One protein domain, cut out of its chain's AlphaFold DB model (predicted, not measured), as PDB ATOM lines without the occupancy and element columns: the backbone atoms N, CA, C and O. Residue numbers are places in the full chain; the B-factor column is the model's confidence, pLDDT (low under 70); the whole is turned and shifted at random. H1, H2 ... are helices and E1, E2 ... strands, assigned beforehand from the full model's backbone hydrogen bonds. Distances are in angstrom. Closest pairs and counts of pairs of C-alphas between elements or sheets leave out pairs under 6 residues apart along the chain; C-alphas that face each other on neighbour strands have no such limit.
ATOM      1  N   ASN A  45      -8.520 -45.470 -50.217       63.31
ATOM      2  CA  ASN A  45      -9.959 -45.253 -50.413       63.31
ATOM      3  C   ASN A  45     -10.863 -46.365 -49.842       63.31
ATOM      4  O   ASN A  45     -12.060 -46.149 -49.696       63.31
ATOM      5  N   ALA A  46     -10.316 -47.553 -49.567       69.88
ATOM      6  CA  ALA A  46     -11.041 -48.668 -48.955       69.88
ATOM      7  C   ALA A  46     -11.128 -48.590 -47.415       69.88
ATOM      8  O   ALA A  46     -11.768 -49.442 -46.806       69.88
ATOM      9  N   TYR A  47     -10.467 -47.613 -46.789       80.69
ATOM     10  CA  TYR A  47     -10.366 -47.477 -45.340       80.69
ATOM     11  C   TYR A  47     -10.911 -46.129 -44.893       80.69
ATOM     12  O   TYR A  47     -10.609 -45.095 -45.494       80.69
ATOM     13  N   ASP A  48     -11.647 -46.146 -43.788       83.25
ATOM     14  CA  ASP A  48     -11.971 -44.925 -43.066       83.25
ATOM     15  C   ASP A  48     -10.739 -44.496 -42.274       83.25
ATOM     16  O   ASP A  48     -10.096 -45.315 -41.605       83.25
ATOM     17  N   ASP A  49     -10.402 -43.208 -42.328       84.88
ATOM     18  CA  ASP A  49      -9.258 -42.679 -41.604       84.88
ATOM     19  C   ASP A  49      -9.592 -41.449 -40.755       84.88
ATOM     20  O   ASP A  49     -10.373 -40.560 -41.104       84.88
ATOM     21  N   ARG A  50      -9.000 -41.409 -39.563       86.56
ATOM     22  CA  ARG A  50      -9.187 -40.325 -38.594       86.56
ATOM     23  C   ARG A  50      -7.895 -40.050 -37.848       86.56
ATOM     24  O   ARG A  50      -6.977 -40.866 -37.833       86.56
ATOM     25  N   ASN A  51      -7.816 -38.882 -37.222       85.50
ATOM     26  CA  ASN A  51      -6.699 -38.589 -36.333       85.50
ATOM     27  C   ASN A  51      -6.736 -39.558 -35.149       85.50
ATOM     28  O   ASN A  51      -7.791 -39.765 -34.539       85.50
ATOM     29  N   PHE A  52      -5.589 -40.156 -34.842       82.88
ATOM     30  CA  PHE A  52      -5.444 -40.992 -33.665       82.88
ATOM     31  C   PHE A  52      -5.360 -40.100 -32.422       82.88
ATOM     32  O   PHE A  52      -4.288 -39.680 -31.997       82.88
ATOM     33  N   HIS A  53      -6.521 -39.790 -31.851       67.25
ATOM     34  CA  HIS A  53      -6.639 -38.992 -30.636       67.25
ATOM     35  C   HIS A  53      -6.975 -39.907 -29.474       67.25
ATOM     36  O   HIS A  53      -8.118 -40.346 -29.353       67.25
ATOM     37  N   GLN A  54      -6.002 -40.212 -28.619       61.72
ATOM     38  CA  GLN A  54      -6.311 -40.966 -27.403       61.72
ATOM     39  C   GLN A  54      -5.758 -40.351 -26.118       61.72
ATOM     40  O   GLN A  54      -6.277 -40.672 -25.050       61.72
ATOM     41  N   ARG A  55      -4.763 -39.453 -26.180       64.19
ATOM     42  CA  ARG A  55      -4.196 -38.774 -25.003       64.19
ATOM     43  C   ARG A  55      -3.624 -37.402 -25.351       64.19
ATOM     44  O   ARG A  55      -3.184 -37.191 -26.478       64.19
ATOM     45  N   GLU A  56      -3.567 -36.523 -24.353       74.19
ATOM     46  CA  GLU A  56      -2.793 -35.282 -24.429       74.19
ATOM     47  C   GLU A  56      -1.318 -35.602 -24.745       74.19
ATOM     48  O   GLU A  56      -0.773 -36.551 -24.163       74.19
ATOM     49  N   PRO A  57      -0.644 -34.843 -25.630       76.31
ATOM     50  CA  PRO A  57       0.748 -35.092 -26.019       76.31
ATOM     51  C   PRO A  57       1.710 -35.284 -24.835       76.31
ATOM     52  O   PRO A  57       2.598 -36.138 -24.887       76.31
ATOM     53  N   GLU A  58       1.490 -34.551 -23.741       81.25
ATOM     54  CA  GLU A  58       2.264 -34.651 -22.498       81.25
ATOM     55  C   GLU A  58       2.174 -36.041 -21.854       81.25
ATOM     56  O   GLU A  58       3.167 -36.579 -21.362       81.25
ATOM     57  N   ALA A  59       1.001 -36.679 -21.892       85.12
ATOM     58  CA  ALA A  59       0.822 -38.010 -21.323       85.12
ATOM     59  C   ALA A  59       1.614 -39.069 -22.104       85.12
ATOM     60  O   ALA A  59       2.190 -39.966 -21.493       85.12
ATOM     61  N   ILE A  60       1.690 -38.957 -23.433       84.75
ATOM     62  CA  ILE A  60       2.496 -39.861 -24.270       84.75
ATOM     63  C   ILE A  60       3.989 -39.637 -24.041       84.75
ATOM     64  O   ILE A  60       4.743 -40.597 -23.875       84.75
ATOM     65  N   GLN A  61       4.419 -38.376 -23.962       86.62
ATOM     66  CA  GLN A  61       5.802 -38.036 -23.631       86.62
ATOM     67  C   GLN A  61       6.214 -38.625 -22.277       86.62
ATOM     68  O   GLN A  61       7.309 -39.181 -22.162       86.62
ATOM     69  N   ASN A  62       5.328 -38.582 -21.279       89.31
ATOM     70  CA  ASN A  62       5.553 -39.211 -19.978       89.31
ATOM     71  C   ASN A  62       5.654 -40.739 -20.077       89.31
ATOM     72  O   ASN A  62       6.524 -41.325 -19.430       89.31
ATOM     73  N   ILE A  63       4.815 -41.386 -20.900       91.69
ATOM     74  CA  ILE A  63       4.889 -42.839 -21.125       91.69
ATOM     75  C   ILE A  63       6.256 -43.229 -21.668       91.69
ATOM     76  O   ILE A  63       6.929 -44.097 -21.111       91.69
ATOM     77  N   TYR A  64       6.700 -42.542 -22.715       91.62
ATOM     78  CA  TYR A  64       7.971 -42.848 -23.357       91.62
ATOM     79  C   TYR A  64       9.167 -42.487 -22.501       91.62
ATOM     80  O   TYR A  64      10.101 -43.275 -22.433       91.62
ATOM     81  N   SER A  65       9.122 -41.359 -21.795       92.00
ATOM     82  CA  SER A  65      10.198 -40.982 -20.879       92.00
ATOM     83  C   SER A  65      10.357 -42.029 -19.776       92.00
ATOM     84  O   SER A  65      11.462 -42.491 -19.499       92.00
ATOM     85  N   ARG A  66       9.240 -42.495 -19.199       93.75
ATOM     86  CA  ARG A  66       9.262 -43.564 -18.195       93.75
ATOM     87  C   ARG A  66       9.744 -44.890 -18.775       93.75
ATOM     88  O   ARG A  66      10.518 -45.577 -18.118       93.75
ATOM     89  N   PHE A  67       9.305 -45.250 -19.981       95.50
ATOM     90  CA  PHE A  67       9.746 -46.478 -20.638       95.50
ATOM     91  C   PHE A  67      11.247 -46.453 -20.939       95.50
ATOM     92  O   PHE A  67      11.939 -47.441 -20.702       95.50
ATOM     93  N   LEU A  68      11.761 -45.338 -21.458       94.56
ATOM     94  CA  LEU A  68      13.173 -45.173 -21.800       94.56
ATOM     95  C   LEU A  68      14.060 -44.997 -20.560       94.56
ATOM     96  O   LEU A  68      15.245 -45.303 -20.630       94.56
ATOM     97  N   GLY A  69      13.488 -44.551 -19.437       92.88
ATOM     98  CA  GLY A  69      14.221 -44.229 -18.211       92.88
ATOM     99  C   GLY A  69      14.914 -42.864 -18.249       92.88
ATOM    100  O   GLY A  69      15.671 -42.548 -17.339       92.88
ATOM    101  N   GLU A  70      14.649 -42.058 -19.275       90.06
ATOM    102  CA  GLU A  70      15.283 -40.763 -19.534       90.06
ATOM    103  C   GLU A  70      14.218 -39.776 -20.045       90.06
ATOM    104  O   GLU A  70      13.314 -40.182 -20.785       90.06
ATOM    105  N   PRO A  71      14.286 -38.483 -19.684       85.44
ATOM    106  CA  PRO A  71      13.314 -37.494 -20.135       85.44
ATOM    107  C   PRO A  71      13.423 -37.247 -21.645       85.44
ATOM    108  O   PRO A  71      14.498 -36.957 -22.174       85.44
ATOM    109  N   LEU A  72      12.289 -37.289 -22.345       81.94
ATOM    110  CA  LEU A  72      12.210 -36.776 -23.711       81.94
ATOM    111  C   LEU A  72      12.104 -35.251 -23.678       81.94
ATOM    112  O   LEU A  72      11.179 -34.707 -23.081       81.94
ATOM    113  N   ASN A  73      13.024 -34.559 -24.353       74.38
ATOM    114  CA  ASN A  73      13.042 -33.091 -24.406       74.38
ATOM    115  C   ASN A  73      11.969 -32.501 -25.333       74.38
ATOM    116  O   ASN A  73      11.627 -31.328 -25.215       74.38
ATOM    117  N   THR A  74      11.448 -33.297 -26.268       71.50
ATOM    118  CA  THR A  74      10.417 -32.881 -27.220       71.50
ATOM    119  C   THR A  74       9.312 -33.931 -27.307       71.50
ATOM    120  O   THR A  74       9.592 -35.132 -27.224       71.50
ATOM    121  N   PRO A  75       8.047 -33.508 -27.489       69.12
ATOM    122  CA  PRO A  75       6.965 -34.444 -27.734       69.12
ATOM    123  C   PRO A  75       7.211 -35.189 -29.057       69.12
ATOM    124  O   PRO A  75       7.674 -34.582 -30.030       69.12
ATOM    125  N   PRO A  76       6.903 -36.495 -29.132       70.88
ATOM    126  CA  PRO A  76       7.113 -37.267 -30.348       70.88
ATOM    127  C   PRO A  76       6.229 -36.745 -31.480       70.88
ATOM    128  O   PRO A  76       5.000 -36.747 -31.380       70.88
ATOM    129  N   THR A  77       6.847 -36.354 -32.593       69.50
ATOM    130  CA  THR A  77       6.129 -35.920 -33.801       69.50
ATOM    131  C   THR A  77       5.278 -37.034 -34.408       69.50
ATOM    132  O   THR A  77       4.265 -36.739 -35.039       69.50
ATOM    133  N   SER A  78       5.637 -38.306 -34.183       69.06
ATOM    134  CA  SER A  78       4.875 -39.464 -34.670       69.06
ATOM    135  C   SER A  78       3.435 -39.476 -34.160       69.06
ATOM    136  O   SER A  78       2.539 -39.861 -34.901       69.06
ATOM    137  N   PHE A  79       3.199 -39.013 -32.930       70.81
ATOM    138  CA  PHE A  79       1.878 -39.042 -32.301       70.81
ATOM    139  C   PHE A  79       0.981 -37.880 -32.710       70.81
ATOM    140  O   PHE A  79      -0.213 -38.077 -32.913       70.81
ATOM    141  N   GLN A  80       1.545 -36.679 -32.853       68.94
ATOM    142  CA  GLN A  80       0.767 -35.474 -33.169       68.94
ATOM    143  C   GLN A  80       0.065 -35.564 -34.532       68.94
ATOM    144  O   GLN A  80      -0.980 -34.948 -34.731       68.94
ATOM    145  N   SER A  81       0.622 -36.362 -35.443       74.31
ATOM    146  CA  SER A  81       0.118 -36.551 -36.806       74.31
ATOM    147  C   SER A  81      -0.280 -38.000 -37.101       74.31
ATOM    148  O   SER A  81      -0.459 -38.355 -38.268       74.31
ATOM    149  N   ALA A  82      -0.394 -38.855 -36.077       83.50
ATOM    150  CA  ALA A  82      -0.750 -40.255 -36.274       83.50
ATOM    151  C   ALA A  82      -2.164 -40.372 -36.863       83.50
ATOM    152  O   ALA A  82      -3.134 -39.799 -36.356       83.50
ATOM    153  N   ARG A  83      -2.285 -41.156 -37.936       88.06
ATOM    154  CA  ARG A  83      -3.570 -41.548 -38.518       88.06
ATOM    155  C   ARG A  83      -3.942 -42.936 -38.019       88.06
ATOM    156  O   ARG A  83      -3.097 -43.826 -37.956       88.06
ATOM    157  N   LEU A  84      -5.211 -43.101 -37.676       90.00
ATOM    158  CA  LEU A  84      -5.835 -44.389 -37.420       90.00
ATOM    159  C   LEU A  84      -6.667 -44.757 -38.643       90.00
ATOM    160  O   LEU A  84      -7.489 -43.951 -39.083       90.00
ATOM    161  N   TYR A  85      -6.465 -45.975 -39.134       91.50
ATOM    162  CA  TYR A  85      -7.212 -46.574 -40.235       91.50
ATOM    163  C   TYR A  85      -8.074 -47.723 -39.721       91.50
ATOM    164  O   TYR A  85      -7.624 -48.516 -38.889       91.50
ATOM    165  N   GLU A  86      -9.293 -47.820 -40.236       90.94
ATOM    166  CA  GLU A  86     -10.247 -48.884 -39.930       90.94
ATOM    167  C   GLU A  86     -10.889 -49.375 -41.231       90.94
ATOM    168  O   GLU A  86     -11.200 -48.580 -42.120       90.94
ATOM    169  N   HIS A  87     -11.049 -50.691 -41.370       88.75
ATOM    170  CA  HIS A  87     -11.733 -51.267 -42.525       88.75
ATOM    171  C   HIS A  87     -13.241 -51.363 -42.229       88.75
ATOM    172  O   HIS A  87     -13.593 -52.014 -41.241       88.75
ATOM    173  N   PRO A  88     -14.137 -50.824 -43.078       88.00
ATOM    174  CA  PRO A  88     -15.586 -50.827 -42.833       88.00
ATOM    175  C   PRO A  88     -16.180 -52.219 -42.559       88.00
ATOM    176  O   PRO A  88     -17.026 -52.379 -41.683       88.00
ATOM    177  N   ASP A  89     -15.694 -53.245 -43.265       90.19
ATOM    178  CA  ASP A  89     -16.167 -54.631 -43.095       90.19
ATOM    179  C   ASP A  89     -15.549 -55.378 -41.895       90.19
ATOM    180  O   ASP A  89     -15.945 -56.510 -41.605       90.19
ATOM    181  N   VAL A  90     -14.566 -54.790 -41.200       89.75
ATOM    182  CA  VAL A  90     -13.887 -55.411 -40.046       89.75
ATOM    183  C   VAL A  90     -13.874 -54.434 -38.862       89.75
ATOM    184  O   VAL A  90     -12.808 -53.966 -38.450       89.75
ATOM    185  N   PRO A  91     -15.056 -54.105 -38.308       90.06
ATOM    186  CA  PRO A  91     -15.164 -53.134 -37.227       90.06
ATOM    187  C   PRO A  91     -14.339 -53.569 -36.011       90.06
ATOM    188  O   PRO A  91     -14.397 -54.727 -35.582       90.06
ATOM    189  N   GLY A  92     -13.573 -52.631 -35.452       90.25
ATOM    190  CA  GLY A  92     -12.678 -52.873 -34.314       90.25
ATOM    191  C   GLY A  92     -11.245 -53.283 -34.677       90.25
ATOM    192  O   GLY A  92     -10.411 -53.392 -33.776       90.25
ATOM    193  N   LEU A  93     -10.921 -53.472 -35.962       91.44
ATOM    194  CA  LEU A  93      -9.534 -53.590 -36.421       91.44
ATOM    195  C   LEU A  93      -8.956 -52.197 -36.705       91.44
ATOM    196  O   LEU A  93      -9.272 -51.584 -37.723       91.44
ATOM    197  N   PHE A  94      -8.067 -51.724 -35.830       90.94
ATOM    198  CA  PHE A  94      -7.374 -50.445 -36.000       90.94
ATOM    199  C   PHE A  94      -5.931 -50.639 -36.458       90.94
ATOM    200  O   PHE A  94      -5.186 -51.431 -35.877       90.94
ATOM    201  N   ILE A  95      -5.514 -49.861 -37.454       91.06
ATOM    202  CA  ILE A  95      -4.125 -49.799 -37.914       91.06
ATOM    203  C   ILE A  95      -3.605 -48.386 -37.668       91.06
ATOM    204  O   ILE A  95      -4.166 -47.418 -38.179       91.06
ATOM    205  N   ILE A  96      -2.530 -48.264 -36.884       90.25
ATOM    206  CA  ILE A  96      -1.898 -46.980 -36.559       90.25
ATOM    207  C   ILE A  96      -0.415 -47.059 -36.948       90.25
ATOM    208  O   ILE A  96       0.398 -47.610 -36.199       90.25
ATOM    209  N   PRO A  97      -0.048 -46.580 -38.147       89.06
ATOM    210  CA  PRO A  97       1.314 -46.682 -38.654       89.06
ATOM    211  C   PRO A  97       2.291 -45.855 -37.824       89.06
ATOM    212  O   PRO A  97       1.965 -44.757 -37.377       89.06
ATOM    213  N   SER A  98       3.517 -46.361 -37.675       86.88
ATOM    214  CA  SER A  98       4.645 -45.618 -37.091       86.88
ATOM    215  C   SER A  98       4.362 -44.997 -35.715       86.88
ATOM    216  O   SER A  98       4.931 -43.962 -35.378       86.88
ATOM    217  N   LEU A  99       3.497 -45.636 -34.918       87.00
ATOM    218  CA  LEU A  99       3.074 -45.142 -33.608       87.00
ATOM    219  C   LEU A  99       4.273 -44.913 -32.675       87.00
ATOM    220  O   LEU A  99       4.431 -43.842 -32.092       87.00
ATOM    221  N   LEU A 100       5.147 -45.917 -32.577       89.62
ATOM    222  CA  LEU A 100       6.306 -45.897 -31.691       89.62
ATOM    223  C   LEU A 100       7.483 -45.139 -32.335       89.62
ATOM    224  O   LEU A 100       7.888 -45.499 -33.443       89.62
TER     225      LEU A 100
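This is residues 45 to 100 of the 207 residues of the protein "Oxidoreductase" of Aureobasidium pullulans (UniProt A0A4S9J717). A loose rod has a small two-stranded sheet, E1 and E2, toward one end and the helix H1 toward the other, with short H2 between them; after E2 the last stretch folds back, and residues 94 to 95 pair antiparallel with residues 85 to 86 of E2. The printed part has 56 residues, in the order E1, H1, H2, E2; the class is mixed, with under half of the residues in named elements. The radius of gyration of the C-alphas is 13.5 A and the spans are 41 by 16 by 16 A.

E1, residues 48 to 51, and E2, residues 83 to 86, are antiparallel at 151 degrees, with N 84 and O 50 2.9 A apart, within hydrogen-bond range. H1, residues 57 to 68, and H2, residues 77 to 80, are close but not clearly touching; their closest C-alphas, Pro 57 and Gln 80, are 7.2 A apart. H1 and E2 are apart, as are E1 and H2. In H1 every O i to N i+4 pair is within hydrogen-bond range; H2 is too short for one.

E1 begins at C-alpha 48 (-11.971, -44.925, -43.066) and spans 10.6 A, H1 16.5 A, H2 5.4 A and E2 10.0 A, ending at C-alpha 86 (-10.247, -48.884, -39.930).

The farthest C-alphas, Glu 70 and Asp 89, are 41.7 A apart. The printed part has no cut and no long link. pLDDT is under 70 at residues 45 to 46, 53 to 55, 75, 77 to 78 and 80.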